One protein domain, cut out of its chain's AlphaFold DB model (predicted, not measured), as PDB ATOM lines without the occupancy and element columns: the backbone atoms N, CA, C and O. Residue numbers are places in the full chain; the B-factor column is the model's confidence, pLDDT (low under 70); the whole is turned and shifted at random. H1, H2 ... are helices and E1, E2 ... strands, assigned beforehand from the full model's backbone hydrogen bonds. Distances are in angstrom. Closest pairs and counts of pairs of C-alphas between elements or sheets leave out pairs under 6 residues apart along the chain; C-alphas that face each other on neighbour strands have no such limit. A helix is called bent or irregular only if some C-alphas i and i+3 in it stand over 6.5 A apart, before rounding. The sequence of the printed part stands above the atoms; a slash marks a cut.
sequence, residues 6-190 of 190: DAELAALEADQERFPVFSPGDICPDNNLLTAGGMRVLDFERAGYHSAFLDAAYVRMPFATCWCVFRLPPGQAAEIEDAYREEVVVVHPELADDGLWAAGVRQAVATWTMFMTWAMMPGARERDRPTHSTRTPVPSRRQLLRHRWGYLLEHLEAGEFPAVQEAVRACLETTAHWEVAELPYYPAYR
ATOM      1  N   ASP A   6     256.186 259.505 221.485       96.31
ATOM      2  CA  ASP A   6     255.841 260.131 222.770       96.31
ATOM      3  C   ASP A   6     256.218 261.623 222.807       96.31
ATOM      4  O   ASP A   6     255.481 262.439 223.354       96.31
ATOM      5  N   ALA A   7     257.345 261.993 222.186       96.44
ATOM      6  CA  ALA A   7     257.787 263.383 222.106       96.44
ATOM      7  C   ALA A   7     256.891 264.208 221.172       96.44
ATOM      8  O   ALA A   7     256.547 265.342 221.497       96.44
ATOM      9  N   GLU A   8     256.480 263.639 220.037       96.88
ATOM     10  CA  GLU A   8     255.535 264.297 219.131       96.88
ATOM     11  C   GLU A   8     254.155 264.454 219.772       96.88
ATOM     12  O   GLU A   8     253.580 265.532 219.696       96.88
ATOM     13  N   LEU A   9     253.643 263.434 220.470       95.81
ATOM     14  CA  LEU A   9     252.367 263.530 221.189       95.81
ATOM     15  C   LEU A   9     252.409 264.600 222.288       95.81
ATOM     16  O   LEU A   9     251.453 265.359 222.422       95.81
ATOM     17  N   ALA A  10     253.521 264.717 223.019       94.25
ATOM     18  CA  ALA A  10     253.707 265.789 223.996       94.25
ATOM     19  C   ALA A  10     253.744 267.183 223.336       94.25
ATOM     20  O   ALA A  10     253.197 268.140 223.881       94.25
ATOM     21  N   ALA A  11     254.347 267.308 222.149       92.44
ATOM     22  CA  ALA A  11     254.334 268.558 221.387       92.44
ATOM     23  C   ALA A  11     252.922 268.917 220.885       92.44
ATOM     24  O   ALA A  11     252.527 270.081 220.951       92.44
ATOM     25  N   LEU A  12     252.143 267.922 220.441       93.75
ATOM     26  CA  LEU A  12     250.735 268.099 220.070       93.75
ATOM     27  C   LEU A  12     249.876 268.555 221.259       93.75
ATOM     28  O   LEU A  12     248.948 269.336 221.066       93.75
ATOM     29  N   GLU A  13     250.167 268.075 222.471       90.69
ATOM     30  CA  GLU A  13     249.477 268.476 223.703       90.69
ATOM     31  C   GLU A  13     249.812 269.914 224.119       90.69
ATOM     32  O   GLU A  13     248.903 270.704 224.360       90.69
ATOM     33  N   ALA A  14     251.093 270.287 224.126       86.94
ATOM     34  CA  ALA A  14     251.527 271.624 224.537       86.94
ATOM     35  C   ALA A  14     250.974 272.754 223.643       86.94
ATOM     36  O   ALA A  14     250.756 273.874 224.097       86.94
ATOM     37  N   ASP A  15     250.738 272.476 222.362       83.12
ATOM     38  CA  ASP A  15     250.266 273.474 221.395       83.12
ATOM     39  C   ASP A  15     248.769 273.799 221.527       83.12
ATOM     40  O   ASP A  15     248.301 274.815 221.011       83.12
ATOM     41  N   GLN A  16     248.024 272.987 222.288       84.19
ATOM     42  CA  GLN A  16     246.599 273.202 222.565       84.19
ATOM     43  C   GLN A  16     246.322 274.485 223.366       84.19
ATOM     44  O   GLN A  16     245.176 274.923 223.434       84.19
ATOM     45  N   GLU A  17     247.357 275.112 223.930       86.62
ATOM     46  CA  GLU A  17     247.258 276.348 224.713       86.62
ATOM     47  C   GLU A  17     247.552 277.625 223.897       86.62
ATOM     48  O   GLU A  17     247.399 278.739 224.405       86.62
ATOM     49  N   ARG A  18     247.980 277.510 222.630       92.75
ATOM     50  CA  ARG A  18     248.339 278.676 221.801       92.75
ATOM     51  C   ARG A  18     247.118 279.371 221.219       92.75
ATOM     52  O   ARG A  18     246.178 278.716 220.792       92.75
ATOM     53  N   PHE A  19     247.193 280.701 221.118       96.62
ATOM     54  CA  PHE A  19     246.138 281.553 220.552       96.62
ATOM     55  C   PHE A  19     244.753 281.221 221.128       96.62
ATOM     56  O   PHE A  19     243.857 280.795 220.395       96.62
ATOM     57  N   PRO A  20     244.581 281.362 222.456       96.19
ATOM     58  CA  PRO A  20     243.361 280.942 223.117       96.19
ATOM     59  C   PRO A  20     242.168 281.778 222.646       96.19
ATOM     60  O   PRO A  20     242.221 283.010 222.620       96.19
ATOM     61  N   VAL A  21     241.072 281.104 222.331       95.00
ATOM     62  CA  VAL A  21     239.758 281.686 222.043       95.00
ATOM     63  C   VAL A  21     238.735 281.086 222.994       95.00
ATOM     64  O   VAL A  21     238.846 279.924 223.383       95.00
ATOM     65  N   PHE A  22     237.740 281.876 223.399       93.81
ATOM     66  CA  PHE A  22     236.634 281.337 224.182       93.81
ATOM     67  C   PHE A  22     235.619 280.700 223.240       93.81
ATOM     68  O   PHE A  22     234.979 281.394 222.450       93.81
ATOM     69  N   SER A  23     235.471 279.384 223.337       90.75
ATOM     70  CA  SER A  23     234.664 278.592 222.417       90.75
ATOM     71  C   SER A  23     233.732 277.650 223.176       90.75
ATOM     72  O   SER A  23     234.068 277.227 224.288       90.75
ATOM     73  N   PRO A  24     232.563 277.297 222.605       89.56
ATOM     74  CA  PRO A  24     231.711 276.237 223.136       89.56
ATOM     75  C   PRO A  24     232.439 274.894 223.287       89.56
ATOM     76  O   PRO A  24     232.007 274.064 224.079       89.56
ATOM     77  N   GLY A  25     233.529 274.672 222.539       85.12
ATOM     78  CA  GLY A  25     234.377 273.476 222.616       85.12
ATOM     79  C   GLY A  25     233.758 272.204 222.027       85.12
ATOM     80  O   GLY A  25     234.485 271.266 221.714       85.12
ATOM     81  N   ASP A  26     232.436 272.178 221.837       87.44
ATOM     82  CA  ASP A  26     231.719 271.122 221.130       87.44
ATOM     83  C   ASP A  26     230.628 271.696 220.215       87.44
ATOM     84  O   ASP A  26     229.463 271.854 220.583       87.44
ATOM     85  N   ILE A  27     231.019 271.999 218.978       86.62
ATOM     86  CA  ILE A  27     230.119 272.537 217.954       86.62
ATOM     87  C   ILE A  27     229.440 271.439 217.119       86.62
ATOM     88  O   ILE A  27     229.088 271.693 215.966       86.62
ATOM     89  N   CYS A  28     229.235 270.229 217.663       88.88
ATOM     90  CA  CYS A  28     228.466 269.190 216.977       88.88
ATOM     91  C   CYS A  28     227.117 269.713 216.446       88.88
ATOM     92  O   CYS A  28     226.458 270.525 217.102       88.88
ATOM     93  N   PRO A  29     226.636 269.236 215.281       86.12
ATOM     94  CA  PRO A  29     225.364 269.686 214.718       86.12
ATOM     95  C   PRO A  29     224.149 269.582 215.656       86.12
ATOM     96  O   PRO A  29     223.241 270.400 215.561       86.12
ATOM     97  N   ASP A  30     224.108 268.604 216.563       87.12
ATOM     98  CA  ASP A  30     223.038 268.440 217.557       87.12
ATOM     99  C   ASP A  30     223.108 269.430 218.731       87.12
ATOM    100  O   ASP A  30     222.083 269.667 219.372       87.12
ATOM    101  N   ASN A  31     224.250 270.091 218.930       91.31
ATOM    102  CA  ASN A  31     224.425 271.181 219.893       91.31
ATOM    103  C   ASN A  31     224.081 272.556 219.296       91.31
ATOM    104  O   ASN A  31     224.268 273.586 219.940       91.31
ATOM    105  N   ASN A  32     223.563 272.607 218.066       90.88
ATOM    106  CA  ASN A  32     223.247 273.851 217.374       90.88
ATOM    107  C   ASN A  32     221.768 273.896 216.979       90.88
ATOM    108  O   ASN A  32     221.290 273.129 216.145       90.88
ATOM    109  N   LEU A  33     221.028 274.846 217.554       93.19
ATOM    110  CA  LEU A  33     219.622 275.068 217.240       93.19
ATOM    111  C   LEU A  33     219.474 276.190 216.211       93.19
ATOM    112  O   LEU A  33     219.806 277.345 216.479       93.19
ATOM    113  N   LEU A  34     218.906 275.872 215.050       93.69
ATOM    114  CA  LEU A  34     218.500 276.883 214.076       93.69
ATOM    115  C   LEU A  34     217.140 277.470 214.463       93.69
ATOM    116  O   LEU A  34     216.148 276.755 214.602       93.69
ATOM    117  N   THR A  35     217.090 278.790 214.621       95.00
ATOM    118  CA  THR A  35     215.867 279.546 214.914       95.00
ATOM    119  C   THR A  35     215.603 280.574 213.818       95.00
ATOM    120  O   THR A  35     216.489 280.891 213.025       95.00
ATOM    121  N   ALA A  36     214.409 281.176 213.809       95.62
ATOM    122  CA  ALA A  36     214.117 282.309 212.924       95.62
ATOM    123  C   ALA A  36     215.070 283.508 213.139       95.62
ATOM    124  O   ALA A  36     215.242 284.319 212.236       95.62
ATOM    125  N   GLY A  37     215.700 283.613 214.315       94.31
ATOM    126  CA  GLY A  37     216.691 284.640 214.649       94.31
ATOM    127  C   GLY A  37     218.142 284.162 214.534       94.31
ATOM    128  O   GLY A  37     219.009 284.712 215.217       94.31
ATOM    129  N   GLY A  38     218.398 283.107 213.756       93.62
ATOM    130  CA  GLY A  38     219.725 282.527 213.536       93.62
ATOM    131  C   GLY A  38     220.052 281.334 214.437       93.62
ATOM    132  O   GLY A  38     219.195 280.809 215.156       93.62
ATOM    133  N   MET A  39     221.311 280.901 214.380       92.62
ATOM    134  CA  MET A  39     221.831 279.779 215.163       92.62
ATOM    135  C   MET A  39     221.932 280.134 216.653       92.62
ATOM    136  O   MET A  39     222.222 281.275 217.027       92.62
ATOM    137  N   ARG A  40     221.663 279.158 217.516       93.12
ATOM    138  CA  ARG A  40     221.876 279.215 218.963       93.12
ATOM    139  C   ARG A  40     222.696 278.002 219.367       93.12
ATOM    140  O   ARG A  40     222.279 276.878 219.099       93.12
ATOM    141  N   VAL A  41     223.834 278.251 220.000       92.69
ATOM    142  CA  VAL A  41     224.683 277.194 220.543       92.69
ATOM    143  C   VAL A  41     224.091 276.721 221.867       92.69
ATOM    144  O   VAL A  41     223.652 277.531 222.688       92.69
ATOM    145  N   LEU A  42     224.041 275.410 222.031       93.31
ATOM    146  CA  LEU A  42     223.611 274.702 223.223       93.31
ATOM    147  C   LEU A  42     224.796 273.904 223.776       93.31
ATOM    148  O   LEU A  42     225.843 273.834 223.147       93.31
ATOM    149  N   ASP A  43     224.589 273.301 224.943       91.31
ATOM    150  CA  ASP A  43     225.532 272.384 225.586       91.31
ATOM    151  C   ASP A  43     226.954 272.945 225.790       91.31
ATOM    152  O   ASP A  43     227.889 272.718 225.030       91.31
ATOM    153  N   PHE A  44     227.114 273.713 226.869       92.88
ATOM    154  CA  PHE A  44     228.367 274.393 227.207       92.88
ATOM    155  C   PHE A  44     229.280 273.555 228.119       92.88
ATOM    156  O   PHE A  44     230.145 274.115 228.791       92.88
ATOM    157  N   GLU A  45     229.113 272.229 228.190       93.75
ATOM    158  CA  GLU A  45     229.932 271.388 229.078       93.75
ATOM    159  C   GLU A  45     231.426 271.378 228.706       93.75
ATOM    160  O   GLU A  45     232.283 271.136 229.559       93.75
ATOM    161  N   ARG A  46     231.744 271.670 227.436       90.56
ATOM    162  CA  ARG A  46     233.111 271.816 226.909       90.56
ATOM    163  C   ARG A  46     233.543 273.271 226.741       90.56
ATOM    164  O   ARG A  46     234.641 273.514 226.239       90.56
ATOM    165  N   ALA A  47     232.721 274.230 227.163       93.44
ATOM    166  CA  ALA A  47     233.013 275.633 226.937       93.44
ATOM    167  C   ALA A  47     234.230 276.088 227.749       93.44
ATOM    168  O   ALA A  47     234.341 275.813 228.946       93.44
ATOM    169  N   GLY A  48     235.142 276.803 227.100       94.06
ATOM    170  CA  GLY A  48     236.386 277.228 227.722       94.06
ATOM    171  C   GLY A  48     237.316 277.940 226.754       94.06
ATOM    172  O   GLY A  48     236.954 278.220 225.612       94.06
ATOM    173  N   TYR A  49     238.517 278.248 227.243       94.50
ATOM    174  CA  TYR A  49     239.603 278.710 226.390       94.50
ATOM    175  C   TYR A  49     240.280 277.514 225.737       94.50
ATOM    176  O   TYR A  49     240.827 276.664 226.436       94.50
ATOM    177  N   HIS A  50     240.255 277.495 224.410       91.81
ATOM    178  CA  HIS A  50     240.877 276.472 223.574       91.81
ATOM    179  C   HIS A  50     241.779 277.145 222.548       91.81
ATOM    180  O   HIS A  50     241.567 278.311 222.215       91.81
ATOM    181  N   SER A  51     242.774 276.432 222.025       94.94
ATOM    182  CA  SER A  51     243.523 276.920 220.867       94.94
ATOM    183  C   SER A  51     242.595 277.148 219.674       94.94
ATOM    184  O   SER A  51     241.826 276.257 219.305       94.94
ATOM    185  N   ALA A  52     242.712 278.310 219.024       95.88
ATOM    186  CA  ALA A  52     241.967 278.613 217.801       95.88
ATOM    187  C   ALA A  52     242.183 277.562 216.698       95.88
ATOM    188  O   ALA A  52     241.294 277.299 215.892       95.88
ATOM    189  N   PHE A  53     243.352 276.915 216.673       95.81
ATOM    190  CA  PHE A  53     243.634 275.864 215.700       95.81
ATOM    191  C   PHE A  53     242.820 274.595 215.955       95.81
ATOM    192  O   PHE A  53     242.430 273.928 214.997       95.81
ATOM    193  N   LEU A  54     242.537 274.255 217.220       93.50
ATOM    194  CA  LEU A  54     241.698 273.100 217.552       93.50
ATOM    195  C   LEU A  54     240.269 273.292 217.056       93.50
ATOM    196  O   LEU A  54     239.701 272.348 216.510       93.50
ATOM    197  N   ASP A  55     239.733 274.500 217.198       91.75
ATOM    198  CA  ASP A  55     238.422 274.882 216.677       91.75
ATOM    199  C   ASP A  55     238.410 274.907 215.141       91.75
ATOM    200  O   ASP A  55     237.513 274.339 214.521       91.75
ATOM    201  N   ALA A  56     239.432 275.482 214.501       93.69
ATOM    202  CA  ALA A  56     239.556 275.458 213.041       93.69
ATOM    203  C   ALA A  56     239.647 274.018 212.496       93.69
ATOM    204  O   ALA A  56     239.015 273.666 211.497       93.69
ATOM    205  N   ALA A  57     240.365 273.132 213.191       92.94
ATOM    206  CA  ALA A  57     240.494 271.730 212.805       92.94
ATOM    207  C   ALA A  57     239.165 270.953 212.860       92.94
ATOM    208  O   ALA A  57     239.022 269.979 212.114       92.94
ATOM    209  N   TYR A  58     238.165 271.389 213.645       88.19
ATOM    210  CA  TYR A  58     236.808 270.817 213.578       88.19
ATOM    211  C   TYR A  58     236.186 270.974 212.192       88.19
ATOM    212  O   TYR A  58     235.312 270.194 211.838       88.19
ATOM    213  N   VAL A  59     236.611 271.948 211.392       84.50
ATOM    214  CA  VAL A  59     236.091 272.150 210.038       84.50
ATOM    215  C   VAL A  59     236.769 271.201 209.046       84.50
ATOM    216  O   VAL A  59     236.100 270.556 208.237       84.50
ATOM    217  N   ARG A  60     238.099 271.068 209.138       85.19
ATOM    218  CA  ARG A  60     238.921 270.164 208.308       85.19
ATOM    219  C   ARG A  60     238.628 268.690 208.572       85.19
ATOM    220  O   ARG A  60     238.669 267.871 207.659       85.19
ATOM    221  N   MET A  61     238.304 268.362 209.817       83.44
ATOM    222  CA  MET A  61     237.808 267.059 210.239       83.44
ATOM    223  C   MET A  61     236.382 267.228 210.765       83.44
ATOM    224  O   MET A  61     236.226 267.228 211.988       83.44
ATOM    225  N   PRO A  62     235.368 267.361 209.882       78.12
ATOM    226  CA  PRO A  62     234.038 267.859 210.223       78.12
ATOM    227  C   PRO A  62     233.546 267.308 211.553       78.12
ATOM    228  O   PRO A  62     233.174 266.144 211.657       78.12
ATOM    229  N   PHE A  63     233.621 268.153 212.572       78.62
ATOM    230  CA  PHE A  63     233.277 267.897 213.952       78.62
ATOM    231  C   PHE A  63     233.898 266.618 214.544       78.62
ATOM    232  O   PHE A  63     233.239 265.590 214.721       78.62
ATOM    233  N   ALA A  64     235.200 266.671 214.843       79.62
ATOM    234  CA  ALA A  64     236.037 265.512 215.165       79.62
ATOM    235  C   ALA A  64     235.475 264.576 216.261       79.62
ATOM    236  O   ALA A  64     235.681 263.357 216.204       79.62
ATOM    237  N   THR A  65     234.729 265.104 217.223       84.12
ATOM    238  CA  THR A  65     234.124 264.354 218.335       84.12
ATOM    239  C   THR A  65     232.741 263.781 218.024       84.12
ATOM    240  O   THR A  65     232.291 262.862 218.710       84.12
ATOM    241  N   CYS A  66     232.073 264.257 216.975       88.94
ATOM    242  CA  CYS A  66     230.661 263.984 216.757       88.94
ATOM    243  C   CYS A  66     230.399 262.605 216.173       88.94
ATOM    244  O   CYS A  66     231.213 261.985 215.481       88.94
ATOM    245  N   TRP A  67     229.181 262.132 216.406       87.75
ATOM    246  CA  TRP A  67     228.703 260.881 215.843       87.75
ATOM    247  C   TRP A  67     228.207 261.041 214.395       87.75
ATOM    248  O   TRP A  67     228.243 260.071 213.643       87.75
ATOM    249  N   CYS A  68     227.777 262.235 213.974       84.50
ATOM    250  CA  CYS A  68     227.152 262.527 212.673       84.50
ATOM    251  C   CYS A  68     228.124 263.068 211.606       84.50
ATOM    252  O   CYS A  68     227.795 263.994 210.866       84.50
ATOM    253  N   VAL A  69     229.328 262.504 211.523       88.19
ATOM    254  CA  VAL A  69     230.402 263.030 210.665       88.19
ATOM    255  C   VAL A  69     230.390 262.403 209.274       88.19
ATOM    256  O   VAL A  69     230.377 261.182 209.129       88.19
ATOM    257  N   PHE A  70     230.449 263.243 208.247       90.38
ATOM    258  CA  PHE A  70     230.520 262.842 206.843       90.38
ATOM    259  C   PHE A  70     231.498 263.737 206.080       90.38
ATOM    260  O   PHE A  70     231.964 264.748 206.603       90.38
ATOM    261  N   ARG A  71     231.814 263.383 204.829       90.56
ATOM    262  CA  ARG A  71     232.629 264.260 203.981       90.56
ATOM    263  C   ARG A  71     231.865 265.536 203.630       90.56
ATOM    264  O   ARG A  71     230.665 265.491 203.343       90.56
ATOM    265  N   LEU A  72     232.584 266.651 203.583       88.75
ATOM    266  CA  LEU A  72     232.133 267.876 202.928       88.75
ATOM    267  C   LEU A  72     232.565 267.856 201.452       88.75
ATOM    268  O   LEU A  72     233.612 267.278 201.142       88.75
ATOM    269  N   PRO A  73     231.787 268.454 200.533       89.81
ATOM    270  CA  PRO A  73     232.236 268.732 199.177       89.81
ATOM    271  C   PRO A  73     233.590 269.463 199.152       89.81
ATOM    272  O   PRO A  73     233.889 270.232 200.073       89.81
ATOM    273  N   PRO A  74     234.411 269.260 198.104       87.19
ATOM    274  CA  PRO A  74     235.664 269.993 197.942       87.19
ATOM    275  C   PRO A  74     235.455 271.512 198.045       87.19
ATOM    276  O   PRO A  74     234.480 272.036 197.516       87.19
ATOM    277  N   GLY A  75     236.367 272.211 198.724       89.44
ATOM    278  CA  GLY A  75     236.321 273.669 198.908       89.44
ATOM    279  C   GLY A  75     235.502 274.141 200.113       89.44
ATOM    280  O   GLY A  75     235.910 275.089 200.773       89.44
ATOM    281  N   GLN A  76     234.435 273.439 200.496       90.94
ATOM    282  CA  GLN A  76     233.546 273.924 201.558       90.94
ATOM    283  C   GLN A  76     234.221 274.025 202.936       90.94
ATOM    284  O   GLN A  76     233.955 274.953 203.692       90.94
ATOM    285  N   ALA A  77     235.113 273.089 203.269       90.50
ATOM    286  CA  ALA A  77     235.882 273.172 204.510       90.50
ATOM    287  C   ALA A  77     236.826 274.389 204.527       90.50
ATOM    288  O   ALA A  77     237.043 274.966 205.584       90.50
ATOM    289  N   ALA A  78     237.365 274.788 203.368       92.25
ATOM    290  CA  ALA A  78     238.225 275.964 203.272       92.25
ATOM    291  C   ALA A  78     237.417 277.253 203.474       92.25
ATOM    292  O   ALA A  78     237.818 278.083 204.272       92.25
ATOM    293  N   GLU A  79     236.233 277.369 202.861       94.38
ATOM    294  CA  GLU A  79     235.361 278.543 203.037       94.38
ATOM    295  C   GLU A  79     234.951 278.767 204.502       94.38
ATOM    296  O   GLU A  79     234.948 279.895 204.990       94.38
ATOM    297  N   ILE A  80     234.610 277.691 205.220       92.75
ATOM    298  CA  ILE A  80     234.236 277.774 206.640       92.75
ATOM    299  C   ILE A  80     235.460 278.124 207.500       92.75
ATOM    300  O   ILE A  80     235.342 278.905 208.443       92.75
ATOM    301  N   GLU A  81     236.627 277.553 207.190       95.00
ATOM    302  CA  GLU A  81     237.872 277.875 207.888       95.00
ATOM    303  C   GLU A  81     238.287 279.333 207.677       95.00
ATOM    304  O   GLU A  81     238.649 279.990 208.650       95.00
ATOM    305  N   ASP A  82     238.192 279.849 206.451       96.31
ATOM    306  CA  ASP A  82     238.524 281.237 206.124       96.31
ATOM    307  C   ASP A  82     237.611 282.203 206.890       96.31
ATOM    308  O   ASP A  82     238.099 283.121 207.546       96.31
ATOM    309  N   ALA A  83     236.299 281.938 206.913       96.31
ATOM    310  CA  ALA A  83     235.346 282.735 207.685       96.31
ATOM    311  C   ALA A  83     235.644 282.709 209.196       96.31
ATOM    312  O   ALA A  83     235.528 283.725 209.877       96.31
ATOM    313  N   TYR A  84     236.051 281.557 209.736       95.38
ATOM    314  CA  TYR A  84     236.476 281.465 211.132       95.38
ATOM    315  C   TYR A  84     237.776 282.244 211.382       95.38
ATOM    316  O   TYR A  84     237.883 282.985 212.361       95.38
ATOM    317  N   ARG A  85     238.757 282.120 210.484       97.38
ATOM    318  CA  ARG A  85     240.047 282.810 210.578       97.38
ATOM    319  C   ARG A  85     239.883 284.327 210.565       97.38
ATOM    320  O   ARG A  85     240.556 284.995 211.347       97.38
ATOM    321  N   GLU A  86     238.990 284.866 209.734       97.69
ATOM    322  CA  GLU A  86     238.685 286.303 209.680       97.69
ATOM    323  C   GLU A  86     238.286 286.862 211.054       97.69
ATOM    324  O   GLU A  86     238.766 287.926 211.447       97.69
ATOM    325  N   GLU A  87     237.487 286.119 211.822       96.62
ATOM    326  CA  GLU A  87     237.079 286.509 213.177       96.62
ATOM    327  C   GLU A  87     238.225 286.363 214.189       96.62
ATOM    328  O   GLU A  87     238.442 287.235 215.035       96.62
ATOM    329  N   VAL A  88     239.005 285.280 214.102       96.44
ATOM    330  CA  VAL A  88     240.109 285.038 215.042       96.44
ATOM    331  C   VAL A  88     241.237 286.057 214.874       96.44
ATOM    332  O   VAL A  88     241.808 286.493 215.874       96.44
ATOM    333  N   VAL A  89     241.539 286.485 213.645       98.06
ATOM    334  CA  VAL A  89     242.593 287.474 213.353       98.06
ATOM    335  C   VAL A  89     242.325 288.825 214.026       98.06
ATOM    336  O   VAL A  89     243.265 289.550 214.344       98.06
ATOM    337  N   VAL A  90     241.065 289.157 214.324       97.38
ATOM    338  CA  VAL A  90     240.724 290.365 215.094       97.38
ATOM    339  C   VAL A  90     241.302 290.310 216.515       97.38
ATOM    340  O   VAL A  90     241.690 291.343 217.062       97.38
ATOM    341  N   VAL A  91     241.369 289.116 217.112       96.38
ATOM    342  CA  VAL A  91     241.867 288.890 218.480       96.38
ATOM    343  C   VAL A  91     243.353 288.520 218.489       96.38
ATOM    344  O   VAL A  91     244.082 288.967 219.372       96.38
ATOM    345  N   HIS A  92     243.799 287.745 217.498       97.81
ATOM    346  CA  HIS A  92     245.174 287.264 217.334       97.81
ATOM    347  C   HIS A  92     245.708 287.635 215.938       97.81
ATOM    348  O   HIS A  92     245.707 286.788 215.038       97.81
ATOM    349  N   PRO A  93     246.149 288.889 215.716       98.06
ATOM    350  CA  PRO A  93     246.542 289.381 214.391       98.06
ATOM    351  C   PRO A  93     247.673 288.597 213.719       98.06
ATOM    352  O   PRO A  93     247.758 288.571 212.493       98.06
ATOM    353  N   GLU A  94     248.536 287.936 214.492       98.06
ATOM    354  CA  GLU A  94     249.613 287.080 213.987       98.06
ATOM    355  C   GLU A  94     249.083 285.925 213.131       98.06
ATOM    356  O   GLU A  94     249.764 285.480 212.209       98.06
ATOM    357  N   LEU A  95     247.850 285.472 213.383       98.00
ATOM    358  CA  LEU A  95     247.207 284.406 212.612       98.00
ATOM    359  C   LEU A  95     246.819 284.826 211.187       98.00
ATOM    360  O   LEU A  95     246.370 283.987 210.405       98.00
ATOM    361  N   ALA A  96     247.034 286.092 210.811       97.81
ATOM    362  CA  ALA A  96     246.972 286.536 209.421       97.81
ATOM    363  C   ALA A  96     248.129 285.981 208.568       97.81
ATOM    364  O   ALA A  96     248.033 285.983 207.345       97.81
ATOM    365  N   ASP A  97     249.203 285.470 209.183       98.38
ATOM    366  CA  ASP A  97     250.267 284.761 208.467       98.38
ATOM    367  C   ASP A  97     249.798 283.365 208.021       98.38
ATOM    368  O   ASP A  97     249.406 282.526 208.837       98.38
ATOM    369  N   ASP A  98     249.819 283.118 206.710       97.62
ATOM    370  CA  ASP A  98     249.318 281.873 206.112       97.62
ATOM    371  C   ASP A  98     250.134 280.645 206.519       97.62
ATOM    372  O   ASP A  98     249.571 279.563 206.689       97.62
ATOM    373  N   GLY A  99     251.447 280.800 206.699       97.00
ATOM    374  CA  GLY A  99     252.325 279.703 207.096       97.00
ATOM    375  C   GLY A  99     252.052 279.264 208.530       97.00
ATOM    376  O   GLY A  99     251.906 278.072 208.802       97.00
ATOM    377  N   LEU A 100     251.921 280.232 209.438       96.81
ATOM    378  CA  LEU A 100     251.565 280.007 210.832       96.81
ATOM    379  C   LEU A 100     250.177 279.375 210.959       96.81
ATOM    380  O   LEU A 100     250.020 278.412 211.711       96.81
ATOM    381  N   TRP A 101     249.191 279.889 210.217       97.19
ATOM    382  CA  TRP A 101     247.839 279.337 210.224       97.19
ATOM    383  C   TRP A 101     247.817 277.895 209.717       97.19
ATOM    384  O   TRP A 101     247.347 276.999 210.419       97.19
ATOM    385  N   ALA A 102     248.381 277.648 208.533       95.81
ATOM    386  CA  ALA A 102     248.374 276.327 207.922       95.81
ATOM    387  C   ALA A 102     249.095 275.286 208.795       95.81
ATOM    388  O   ALA A 102     248.560 274.196 209.009       95.81
ATOM    389  N   ALA A 103     250.261 275.628 209.353       95.06
ATOM    390  CA  ALA A 103     250.994 274.742 210.254       95.06
ATOM    391  C   ALA A 103     250.201 274.443 211.540       95.06
ATOM    392  O   ALA A 103     250.085 273.283 211.937       95.06
ATOM    393  N   GLY A 104     249.600 275.468 212.156       95.75
ATOM    394  CA  GLY A 104     248.788 275.312 213.366       95.75
ATOM    395  C   GLY A 104     247.556 274.430 213.144       95.75
ATOM    396  O   GLY A 104     247.305 273.503 213.915       95.75
ATOM    397  N   VAL A 105     246.817 274.642 212.051       95.56
ATOM    398  CA  VAL A 105     245.641 273.821 211.721       95.56
ATOM    399  C   VAL A 105     246.034 272.373 211.417       95.56
ATOM    400  O   VAL A 105     245.378 271.453 211.907       95.56
ATOM    401  N   ARG A 106     247.120 272.124 210.667       95.62
ATOM    402  CA  ARG A 106     247.622 270.755 210.424       95.62
ATOM    403  C   ARG A 106     247.996 270.042 211.719       95.62
ATOM    404  O   ARG A 106     247.645 268.876 211.908       95.62
ATOM    405  N   GLN A 107     248.662 270.754 212.622       95.81
ATOM    406  CA  GLN A 107     248.998 270.243 213.941       95.81
ATOM    407  C   GLN A 107     247.739 269.887 214.746       95.81
ATOM    408  O   GLN A 107     247.636 268.781 215.276       95.81
ATOM    409  N   ALA A 108     246.730 270.757 214.762       95.50
ATOM    410  CA  ALA A 108     245.457 270.485 215.422       95.50
ATOM    411  C   ALA A 108     244.679 269.304 214.799       95.50
ATOM    412  O   ALA A 108     244.077 268.505 215.521       95.50
ATOM    413  N   VAL A 109     244.735 269.129 213.474       95.75
ATOM    414  CA  VAL A 109     244.201 267.944 212.774       95.75
ATOM    415  C   VAL A 109     244.925 266.669 213.225       95.75
ATOM    416  O   VAL A 109     244.278 265.638 213.453       95.75
ATOM    417  N   ALA A 110     246.249 266.716 213.414       96.56
ATOM    418  CA  ALA A 110     247.007 265.605 213.988       96.56
ATOM    419  C   ALA A 110     246.548 265.302 215.423       96.56
ATOM    420  O   ALA A 110     246.244 264.146 215.730       96.56
ATOM    421  N   THR A 111     246.394 266.327 216.265       95.88
ATOM    422  CA  THR A 111     245.889 266.201 217.642       95.88
ATOM    423  C   THR A 111     244.532 265.496 217.685       95.88
ATOM    424  O   THR A 111     244.392 264.465 218.351       95.88
ATOM    425  N   TRP A 112     243.547 265.971 216.916       94.88
ATOM    426  CA  TRP A 112     242.223 265.344 216.857       94.88
ATOM    427  C   TRP A 112     242.265 263.924 216.303       94.88
ATOM    428  O   TRP A 112     241.571 263.037 216.808       94.88
ATOM    429  N   THR A 113     243.090 263.671 215.286       96.31
ATOM    430  CA  THR A 113     243.236 262.330 214.710       96.31
ATOM    431  C   THR A 113     243.789 261.349 215.734       96.31
ATOM    432  O   THR A 113     243.241 260.253 215.879       96.31
ATOM    433  N   MET A 114     244.824 261.730 216.482       96.56
ATOM    434  CA  MET A 114     245.429 260.867 217.499       96.56
ATOM    435  C   MET A 114     244.493 260.651 218.690       96.56
ATOM    436  O   MET A 114     244.286 259.501 219.094       96.56
ATOM    437  N   PHE A 115     243.841 261.709 219.181       95.25
ATOM    438  CA  PHE A 115     242.852 261.615 220.256       95.25
ATOM    439  C   PHE A 115     241.698 260.675 219.884       95.25
ATOM    440  O   PHE A 115     241.383 259.728 220.612       95.25
ATOM    441  N   MET A 116     241.104 260.866 218.703       95.38
ATOM    442  CA  MET A 116     239.990 260.033 218.252       95.38
ATOM    443  C   MET A 116     240.423 258.610 217.898       95.38
ATOM    444  O   MET A 116     239.646 257.672 218.088       95.38
ATOM    445  N   THR A 117     241.664 258.424 217.438       96.38
ATOM    446  CA  THR A 117     242.254 257.093 217.255       96.38
ATOM    447  C   THR A 117     242.292 256.349 218.580       96.38
ATOM    448  O   THR A 117     241.770 255.238 218.666       96.38
ATOM    449  N   TRP A 118     242.834 256.970 219.626       96.25
ATOM    450  CA  TRP A 118     242.873 256.384 220.963       96.25
ATOM    451  C   TRP A 118     241.466 256.068 221.496       96.25
ATOM    452  O   TRP A 118     241.218 254.943 221.934       96.25
ATOM    453  N   ALA A 119     240.523 257.007 221.371       95.25
ATOM    454  CA  ALA A 119     239.162 256.853 221.887       95.25
ATOM    455  C   ALA A 119     238.348 255.754 221.170       95.25
ATOM    456  O   ALA A 119     237.572 255.034 221.800       95.25
ATOM    457  N   MET A 120     238.497 255.607 219.847       95.38
ATOM    458  CA  MET A 120     237.665 254.697 219.045       95.38
ATOM    459  C   MET A 120     238.293 253.318 218.810       95.38
ATOM    460  O   MET A 120     237.557 252.351 218.579       95.38
ATOM    461  N   MET A 121     239.625 253.196 218.862       95.94
ATOM    462  CA  MET A 121     240.331 251.961 218.497       95.94
ATOM    463  C   MET A 121     239.925 250.718 219.298       95.94
ATOM    464  O   MET A 121     239.719 249.683 218.658       95.94
ATOM    465  N   PRO A 122     239.764 250.759 220.639       96.00
ATOM    466  CA  PRO A 122     239.366 249.576 221.403       96.00
ATOM    467  C   PRO A 122     238.058 248.971 220.879       96.00
ATOM    468  O   PRO A 122     238.001 247.798 220.514       96.00
ATOM    469  N   GLY A 123     237.035 249.812 220.706       95.12
ATOM    470  CA  GLY A 123     235.744 249.378 220.186       95.12
ATOM    471  C   GLY A 123     235.793 248.949 218.717       95.12
ATOM    472  O   GLY A 123     235.115 247.996 218.343       95.12
ATOM    473  N   ALA A 124     236.585 249.627 217.883       96.12
ATOM    474  CA  ALA A 124     236.735 249.283 216.468       96.12
ATOM    475  C   ALA A 124     237.437 247.927 216.252       96.12
ATOM    476  O   ALA A 124     237.111 247.213 215.297       96.12
ATOM    477  N   ARG A 125     238.367 247.549 217.141       96.12
ATOM    478  CA  ARG A 125     239.042 246.240 217.123       96.12
ATOM    479  C   ARG A 125     238.088 245.094 217.441       96.12
ATOM    480  O   ARG A 125     238.145 244.073 216.767       96.12
ATOM    481  N   GLU A 126     237.188 245.277 218.405       95.56
ATOM    482  CA  GLU A 126     236.206 244.253 218.781       95.56
ATOM    483  C   GLU A 126     235.158 244.017 217.690       95.56
ATOM    484  O   GLU A 126     234.911 242.883 217.276       95.56
ATOM    485  N   ARG A 127     234.504 245.088 217.229       94.50
ATOM    486  CA  ARG A 127     233.456 245.015 216.208       94.50
ATOM    487  C   ARG A 127     233.208 246.391 215.613       94.50
ATOM    488  O   ARG A 127     233.059 247.365 216.347       94.50
ATOM    489  N   ASP A 128     233.032 246.447 214.296       95.69
ATOM    490  CA  ASP A 128     232.570 247.686 213.683       95.69
ATOM    491  C   ASP A 128     231.112 247.976 214.046       95.69
ATOM    492  O   ASP A 128     230.228 247.128 213.889       95.69
ATOM    493  N   ARG A 129     230.865 249.170 214.579       93.81
ATOM    494  CA  ARG A 129     229.543 249.612 215.024       93.81
ATOM    495  C   ARG A 129     229.286 251.037 214.545       93.81
ATOM    496  O   ARG A 129     230.242 251.815 214.472       93.81
ATOM    497  N   PRO A 130     228.015 251.390 214.287       94.31
ATOM    498  CA  PRO A 130     227.590 252.778 214.154       94.31
ATOM    499  C   PRO A 130     228.101 253.634 215.318       94.31
ATOM    500  O   PRO A 130     228.141 253.172 216.464       94.31
ATOM    501  N   THR A 131     228.478 254.877 215.037       92.38
ATOM    502  CA  THR A 131     228.889 255.854 216.059       92.38
ATOM    503  C   THR A 131     227.752 256.272 216.985       92.38
ATOM    504  O   THR A 131     228.011 256.677 218.113       92.38
ATOM    505  N   HIS A 132     226.501 256.108 216.550       91.94
ATOM    506  CA  HIS A 132     225.306 256.302 217.364       91.94
ATOM    507  C   HIS A 132     224.399 255.067 217.284       91.94
ATOM    508  O   HIS A 132     224.220 254.483 216.220       91.94
ATOM    509  N   SER A 133     223.783 254.672 218.400       88.62
ATOM    510  CA  SER A 133     223.000 253.428 218.496       88.62
ATOM    511  C   SER A 133     221.674 253.451 217.727       88.62
ATOM    512  O   SER A 133     221.264 252.421 217.199       88.62
ATOM    513  N   THR A 134     220.993 254.601 217.679       89.44
ATOM    514  CA  THR A 134     219.641 254.729 217.096       89.44
ATOM    515  C   THR A 134     219.501 255.729 215.944       89.44
ATOM    516  O   THR A 134     218.475 255.723 215.266       89.44
ATOM    517  N   ARG A 135     220.482 256.607 215.708       88.31
ATOM    518  CA  ARG A 135     220.403 257.651 214.676       88.31
ATOM    519  C   ARG A 135     220.897 257.097 213.346       88.31
ATOM    520  O   ARG A 135     221.834 256.307 213.311       88.31
ATOM    521  N   THR A 136     220.270 257.523 212.256       87.00
ATOM    522  CA  THR A 136     220.653 257.150 210.892       87.00
ATOM    523  C   THR A 136     220.358 258.309 209.930       87.00
ATOM    524  O   THR A 136     219.343 258.984 210.120       87.00
ATOM    525  N   PRO A 137     221.206 258.564 208.918       89.00
ATOM    526  CA  PRO A 137     222.480 257.890 208.662       89.00
ATOM    527  C   PRO A 137     223.567 258.321 209.655       89.00
ATOM    528  O   PRO A 137     223.644 259.489 210.027       89.00
ATOM    529  N   VAL A 138     224.429 257.380 210.048       92.56
ATOM    530  CA  VAL A 138     225.656 257.640 210.817       92.56
ATOM    531  C   VAL A 138     226.783 256.731 210.312       92.56
ATOM    532  O   VAL A 138     226.503 255.594 209.919       92.56
ATOM    533  N   PRO A 139     228.035 257.203 210.285       93.69
ATOM    534  CA  PRO A 139     229.187 256.381 209.940       93.69
ATOM    535  C   PRO A 139     229.466 255.314 211.004       93.69
ATOM    536  O   PRO A 139     229.021 255.396 212.153       93.69
ATOM    537  N   SER A 140     230.252 254.309 210.634       94.94
ATOM    538  CA  SER A 140     230.843 253.384 211.595       94.94
ATOM    539  C   SER A 140     232.142 253.931 212.196       94.94
ATOM    540  O   SER A 140     232.785 254.835 211.652       94.94
ATOM    541  N   ARG A 141     232.575 253.352 213.322       95.25
ATOM    542  CA  ARG A 141     233.869 253.684 213.944       95.25
ATOM    543  C   ARG A 141     235.035 253.440 212.987       95.25
ATOM    544  O   ARG A 141     235.930 254.277 212.899       95.25
ATOM    545  N   ARG A 142     235.033 252.316 212.257       96.75
ATOM    546  CA  ARG A 142     236.113 252.003 211.308       96.75
ATOM    547  C   ARG A 142     236.118 252.949 210.112       96.75
ATOM    548  O   ARG A 142     237.202 253.314 209.665       96.75
ATOM    549  N   GLN A 143     234.948 253.389 209.641       95.88
ATOM    550  CA  GLN A 143     234.846 254.406 208.587       95.88
ATOM    551  C   GLN A 143     235.494 255.724 209.004       95.88
ATOM    552  O   GLN A 143     236.304 256.266 208.252       95.88
ATOM    553  N   LEU A 144     235.197 256.214 210.212       95.19
ATOM    554  CA  LEU A 144     235.803 257.447 210.713       95.19
ATOM    555  C   LEU A 144     237.311 257.317 210.905       95.19
ATOM    556  O   LEU A 144     238.045 258.193 210.460       95.19
ATOM    557  N   LEU A 145     237.784 256.224 211.508       96.19
ATOM    558  CA  LEU A 145     239.220 255.981 211.665       96.19
ATOM    559  C   LEU A 145     239.934 255.954 210.308       96.19
ATOM    560  O   LEU A 145     240.902 256.683 210.113       96.19
ATOM    561  N   ARG A 146     239.414 255.183 209.343       96.50
ATOM    562  CA  ARG A 146     239.995 255.073 207.998       96.50
ATOM    563  C   ARG A 146     240.059 256.426 207.296       96.50
ATOM    564  O   ARG A 146     241.096 256.759 206.731       96.50
ATOM    565  N   HIS A 147     238.969 257.190 207.343       95.06
ATOM    566  CA  HIS A 147     238.909 258.507 206.722       95.06
ATOM    567  C   HIS A 147     239.913 259.479 207.352       95.06
ATOM    568  O   HIS A 147     240.663 260.121 206.628       95.06
ATOM    569  N   ARG A 148     239.978 259.543 208.686       95.44
ATOM    570  CA  ARG A 148     240.855 260.476 209.413       95.44
ATOM    571  C   ARG A 148     242.334 260.149 209.233       95.44
ATOM    572  O   ARG A 148     243.134 261.055 209.049       95.44
ATOM    573  N   TRP A 149     242.694 258.866 209.225       97.12
ATOM    574  CA  TRP A 149     244.062 258.428 208.935       97.12
ATOM    575  C   TRP A 149     244.502 258.788 207.515       97.12
ATOM    576  O   TRP A 149     245.606 259.293 207.340       97.12
ATOM    577  N   GLY A 150     243.642 258.550 206.517       95.56
ATOM    578  CA  GLY A 150     243.916 258.952 205.133       95.56
ATOM    579  C   GLY A 150     244.058 260.467 205.011       95.56
ATOM    580  O   GLY A 150     245.077 260.948 204.529       95.56
ATOM    581  N   TYR A 151     243.091 261.205 205.560       94.62
ATOM    582  CA  TYR A 151     243.088 262.663 205.555       94.62
ATOM    583  C   TYR A 151     244.359 263.245 206.183       94.62
ATOM    584  O   TYR A 151     244.994 264.104 205.579       94.62
ATOM    585  N   LEU A 152     244.776 262.756 207.358       96.12
ATOM    586  CA  LEU A 152     245.985 263.251 208.015       96.12
ATOM    587  C   LEU A 152     247.236 263.036 207.150       96.12
ATOM    588  O   LEU A 152     248.032 263.957 206.995       96.12
ATOM    589  N   LEU A 153     247.410 261.842 206.574       97.00
ATOM    590  CA  LEU A 153     248.579 261.539 205.741       97.00
ATOM    591  C   LEU A 153     248.604 262.325 204.424       97.00
ATOM    592  O   LEU A 153     249.684 262.573 203.901       97.00
ATOM    593  N   GLU A 154     247.441 262.692 203.887       95.19
ATOM    594  CA  GLU A 154     247.329 263.528 202.686       95.19
ATOM    595  C   GLU A 154     247.671 265.001 202.954       95.19
ATOM    596  O   GLU A 154     248.094 265.695 202.032       95.19
ATOM    597  N   HIS A 155     247.479 265.477 204.189       94.00
ATOM    598  CA  HIS A 155     247.574 266.901 204.524       94.00
ATOM    599  C   HIS A 155     248.809 267.278 205.346       94.00
ATOM    600  O   HIS A 155     249.137 268.460 205.381       94.00
ATOM    601  N   LEU A 156     249.492 266.331 205.997       94.81
ATOM    602  CA  LEU A 156     250.791 266.594 206.622       94.81
ATOM    603  C   LEU A 156     251.889 266.739 205.564       94.81
ATOM    604  O   LEU A 156     251.966 265.961 204.611       94.81
ATOM    605  N   GLU A 157     252.781 267.704 205.763       92.50
ATOM    606  CA  GLU A 157     253.940 267.892 204.898       92.50
ATOM    607  C   GLU A 157     255.043 266.858 205.192       92.50
ATOM    608  O   GLU A 157     255.083 266.173 206.224       92.50
ATOM    609  N   ALA A 158     255.986 266.723 204.255       87.44
ATOM    610  CA  ALA A 158     257.131 265.842 204.435       87.44
ATOM    611  C   ALA A 158     258.005 266.327 205.606       87.44
ATOM    612  O   ALA A 158     258.551 267.426 205.570       87.44
ATOM    613  N   GLY A 159     258.170 265.477 206.622       88.44
ATOM    614  CA  GLY A 159     258.961 265.787 207.817       88.44
ATOM    615  C   GLY A 159     258.162 266.380 208.983       88.44
ATOM    616  O   GLY A 159     258.716 266.482 210.074       88.44
ATOM    617  N   GLU A 160     256.876 266.700 208.805       93.81
ATOM    618  CA  GLU A 160     255.988 267.064 209.917       93.81
ATOM    619  C   GLU A 160     255.545 265.810 210.679       93.81
ATOM    620  O   GLU A 160     254.928 264.918 210.103       93.81
ATOM    621  N   PHE A 161     255.837 265.738 211.978       96.38
ATOM    622  CA  PHE A 161     255.431 264.627 212.852       96.38
ATOM    623  C   PHE A 161     255.707 263.223 212.257       96.38
ATOM    624  O   PHE A 161     254.778 262.423 212.064       96.38
ATOM    625  N   PRO A 162     256.961 262.906 211.874       97.25
ATOM    626  CA  PRO A 162     257.290 261.643 211.220       97.25
ATOM    627  C   PRO A 162     256.863 260.405 212.023       97.25
ATOM    628  O   PRO A 162     256.424 259.426 211.412       97.25
ATOM    629  N   ALA A 163     256.932 260.436 213.357       97.94
ATOM    630  CA  ALA A 163     256.523 259.306 214.188       97.94
ATOM    631  C   ALA A 163     254.994 259.129 214.219       97.94
ATOM    632  O   ALA A 163     254.507 257.995 214.193       97.94
ATOM    633  N   VAL A 164     254.218 260.220 214.210       97.94
ATOM    634  CA  VAL A 164     252.756 260.196 214.027       97.94
ATOM    635  C   VAL A 164     252.398 259.644 212.650       97.94
ATOM    636  O   VAL A 164     251.556 258.749 212.556       97.94
ATOM    637  N   GLN A 165     253.057 260.105 211.581       97.69
ATOM    638  CA  GLN A 165     252.813 259.572 210.238       97.69
ATOM    639  C   GLN A 165     253.111 258.065 210.168       97.69
ATOM    640  O   GLN A 165     252.326 257.305 209.601       97.69
ATOM    641  N   GLU A 166     254.218 257.607 210.762       97.75
ATOM    642  CA  GLU A 166     254.549 256.180 210.870       97.75
ATOM    643  C   GLU A 166     253.478 255.408 211.659       97.75
ATOM    644  O   GLU A 166     253.018 254.357 211.209       97.75
ATOM    645  N   ALA A 167     253.015 255.944 212.793       97.88
ATOM    646  CA  ALA A 167     251.974 255.320 213.608       97.88
ATOM    647  C   ALA A 167     250.654 255.163 212.840       97.88
ATOM    648  O   ALA A 167     249.998 254.121 212.926       97.88
ATOM    649  N   VAL A 168     250.271 256.180 212.068       97.94
ATOM    650  CA  VAL A 168     249.047 256.167 211.261       97.94
ATOM    651  C   VAL A 168     249.168 255.209 210.076       97.94
ATOM    652  O   VAL A 168     248.234 254.442 209.826       97.94
ATOM    653  N   ARG A 169     250.326 255.151 209.403       97.88
ATOM    654  CA  ARG A 169     250.599 254.124 208.380       97.88
ATOM    655  C   ARG A 169     250.507 252.716 208.967       97.88
ATOM    656  O   ARG A 169     249.800 251.878 208.413       97.88
ATOM    657  N   ALA A 170     251.094 252.480 210.140       97.75
ATOM    658  CA  ALA A 170     250.986 251.197 210.832       97.75
ATOM    659  C   ALA A 170     249.529 250.855 211.204       97.75
ATOM    660  O   ALA A 170     249.118 249.695 211.114       97.75
ATOM    661  N   CYS A 171     248.707 251.842 211.581       97.69
ATOM    662  CA  CYS A 171     247.272 251.629 211.789       97.69
ATOM    663  C   CYS A 171     246.577 251.188 210.494       97.69
ATOM    664  O   CYS A 171     245.829 250.211 210.512       97.69
ATOM    665  N   LEU A 172     246.847 251.846 209.363       97.38
ATOM    666  CA  LEU A 172     246.286 251.477 208.058       97.38
ATOM    667  C   LEU A 172     246.703 250.067 207.615       97.38
ATOM    668  O   LEU A 172     245.853 249.302 207.158       97.38
ATOM    669  N   GLU A 173     247.975 249.710 207.791       97.62
ATOM    670  CA  GLU A 173     248.523 248.392 207.445       97.62
ATOM    671  C   GLU A 173     247.929 247.282 208.318       97.62
ATOM    672  O   GLU A 173     247.375 246.304 207.816       97.62
ATOM    673  N   THR A 174     247.971 247.447 209.641       97.12
ATOM    674  CA  THR A 174     247.466 246.432 210.583       97.12
ATOM    675  C   THR A 174     245.954 246.236 210.488       97.12
ATOM    676  O   THR A 174     245.445 245.156 210.797       97.12
ATOM    677  N   THR A 175     245.226 247.249 210.018       97.44
ATOM    678  CA  THR A 175     243.772 247.208 209.816       97.44
ATOM    679  C   THR A 175     243.371 247.045 208.350       97.44
ATOM    680  O   THR A 175     242.202 247.222 208.013       97.44
ATOM    681  N   ALA A 176     244.299 246.671 207.461       96.44
ATOM    682  CA  ALA A 176     244.014 246.467 206.036       96.44
ATOM    683  C   ALA A 176     242.936 245.398 205.780       96.44
ATOM    684  O   ALA A 176     242.216 245.475 204.792       96.44
ATOM    685  N   HIS A 177     242.788 244.441 206.697       96.12
ATOM    686  CA  HIS A 177     241.769 243.391 206.661       96.12
ATOM    687  C   HIS A 177     240.358 243.870 207.059       96.12
ATOM    688  O   HIS A 177     239.422 243.072 207.095       96.12
ATOM    689  N   TRP A 178     240.187 245.137 207.451       96.81
ATOM    690  CA  TRP A 178     238.865 245.692 207.718       96.81
ATOM    691  C   TRP A 178     238.168 246.043 206.401       96.81
ATOM    692  O   TRP A 178     238.627 246.912 205.666       96.81
ATOM    693  N   GLU A 179     237.008 245.438 206.163       92.44
ATOM    694  CA  GLU A 179     236.089 245.833 205.091       92.44
ATOM    695  C   GLU A 179     235.439 247.182 205.445       92.44
ATOM    696  O   GLU A 179     234.449 247.235 206.179       92.44
ATOM    697  N   VAL A 180     236.036 248.285 204.988       94.69
ATOM    698  CA  VAL A 180     235.583 249.650 205.295       94.69
ATOM    699  C   VAL A 180     235.206 250.369 204.007       94.69
ATOM    700  O   VAL A 180     236.071 250.727 203.212       94.69
ATOM    701  N   ALA A 181     233.910 250.614 203.815       92.69
ATOM    702  CA  ALA A 181     233.435 251.453 202.721       92.69
ATOM    703  C   ALA A 181     233.875 252.911 202.918       92.69
ATOM    704  O   ALA A 181     233.960 253.394 204.051       92.69
ATOM    705  N   GLU A 182     234.087 253.628 201.816       91.94
ATOM    706  CA  GLU A 182     234.413 255.052 201.855       91.94
ATOM    707  C   GLU A 182     233.331 255.846 202.611       91.94
ATOM    708  O   GLU A 182     232.132 255.563 202.510       91.94
ATOM    709  N   LEU A 183     233.752 256.846 203.388       93.00
ATOM    710  CA  LEU A 183     232.832 257.732 204.094       93.00
ATOM    711  C   LEU A 183     232.016 258.535 203.060       93.00
ATOM    712  O   LEU A 183     232.614 259.193 202.211       93.00
ATOM    713  N   PRO A 184     230.673 258.517 203.067       92.38
ATOM    714  CA  PRO A 184     229.902 259.293 202.099       92.38
ATOM    715  C   PRO A 184     229.923 260.790 202.442       92.38
ATOM    716  O   PRO A 184     230.319 261.181 203.543       92.38
ATOM    717  N   TYR A 185     229.467 261.628 201.509       91.81
ATOM    718  CA  TYR A 185     229.165 263.029 201.802       91.81
ATOM    719  C   TYR A 185     227.971 263.161 202.753       91.81
ATOM    720  O   TYR A 185     227.148 262.237 202.877       91.81
ATOM    721  N   TYR A 186     227.870 264.322 203.414       88.06
ATOM    722  CA  TYR A 186     226.691 264.665 204.209       88.06
ATOM    723  C   TYR A 186     225.409 264.455 203.388       88.06
ATOM    724  O   TYR A 186     225.391 264.770 202.198       88.06
ATOM    725  N   PRO A 187     224.312 263.959 203.999       85.75
ATOM    726  CA  PRO A 187     223.057 263.705 203.286       85.75
ATOM    727  C   PRO A 187     222.489 264.910 202.529       85.75
ATOM    728  O   PRO A 187     221.786 264.715 201.547       85.75
ATOM    729  N   ALA A 188     222.809 266.131 202.967       85.75
ATOM    730  CA  ALA A 188     222.410 267.371 202.304       85.75
ATOM    731  C   ALA A 188     223.080 267.594 200.930       85.75
ATOM    732  O   ALA A 188     222.607 268.429 200.167       85.75
ATOM    733  N   TYR A 189     224.149 266.855 200.614       84.06
ATOM    734  CA  TYR A 189     224.898 266.936 199.352       84.06
ATOM    735  C   TYR A 189     224.780 265.656 198.512       84.06
ATOM    736  O   TYR A 189     225.679 265.347 197.731       84.06
ATOM    737  N   ARG A 190     223.719 264.870 198.726       67.00
ATOM    738  CA  ARG A 190     223.416 263.670 197.934       67.00
ATOM    739  C   ARG A 190     222.497 263.978 196.765       67.00
ATOM    740  O   ARG A 190     221.609 264.840 196.933       67.00
TER     741      ARG A 190
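Overview. This is residues 6 to 190 of the 190 residues of an uncharacterized protein of Nonomuraea sp. C10 (UniProt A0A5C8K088). One long helix, H5, runs through the body; H6 and H7 form an up-and-down three-helix bundle with it, each running against the one before, while the helical hairpin H2 and H3 packs on its earlier part through H2 and H1 crosses it. Strands E1 and E4 pair beside the beginning of H2, and between them in the chain the hairpin E2 and E3 reaches away from the helices, residues 34 to 39 sticking out. The printed part has 185 residues, with seven named helices and four named strands in the order H1 E1 E2 E3 E4 H2 H3 H4 H5 H6 H7; both two-stranded sheets, E1 - E4 and E2 - E3, are antiparallel. The class is mostly helix; the whole is compact, with a radius of gyration of the C-alphas of 16.6 A and spans of 48 by 44 by 31 A.

Along the chain. H1, residues 6 to 17, begins at C-alpha 6 (255.841, 260.131, 222.770). E1 is residues 20 to 23, E2 32 to 35, E3 38 to 41 and E4 48 to 51. H2 is residues 52 to 60, H3 76 to 91, 24.1 A long, and H4 93 to 96. H5, residues 98 to 126, is 41.8 A long and irregular, C-alphas 119 and 122 being 7.3 A apart, with a kink of 45 degrees near residue 120. H6 is residues 141 to 155, 21.2 A long, and H7, residues 162 to 174, ends at C-alpha 174 (247.466, 246.432, 210.583).

Arrangement. The hub, H5, touches H1, H2 and H6. With residues 107 to 111 alone it touches H1, closest C-alphas Leu 12 and Thr 111, 5.7 A. With residues 101 to 112 alone it touches H2 at a steep tilt of 65 degrees, closest C-alphas Phe 53 and Val 105, 4.9 A. H2 and H3, a helical hairpin, touch at a shallow tilt of 12 degrees, closest C-alphas Val 59 and Ala 77, 5.6 A. H3 touches H4 with residues 85 to 89 alone, closest C-alphas Val 89 and Leu 95, 5.6 A. H5 and H6 touch at a shallow tilt of 26 degrees, opposite ways, closest C-alphas Ala 124 and Arg 141, 5.8 A. H6 and H7 touch at a steep tilt of 39 degrees, closest C-alphas Trp 149 and Val 168, 5.9 A. Within hydrogen-bond range are N 21 and O 50 of E1 and E4, 2.8 A, and N 33 and O 40 of E2 and E3, 2.8 A. Every O i to N i+4 pair is within range in H6 and H7, against 6 of 8 in H1, 3 of 5 in H2, 9 of 12 in H3 and 23 of 25 in H5; H4 is too short for such a pair.

Size, cuts and confidence. The two C-alphas farthest apart, those of Gly 37 and Thr 174, are 49.2 A apart. The printed part has no cut; the links H2 to H3 and H5 to H6 are long, and residues 175 to 190 hold no named element. Mean pLDDT of the printed part is 93.1, with residue 190 under 70.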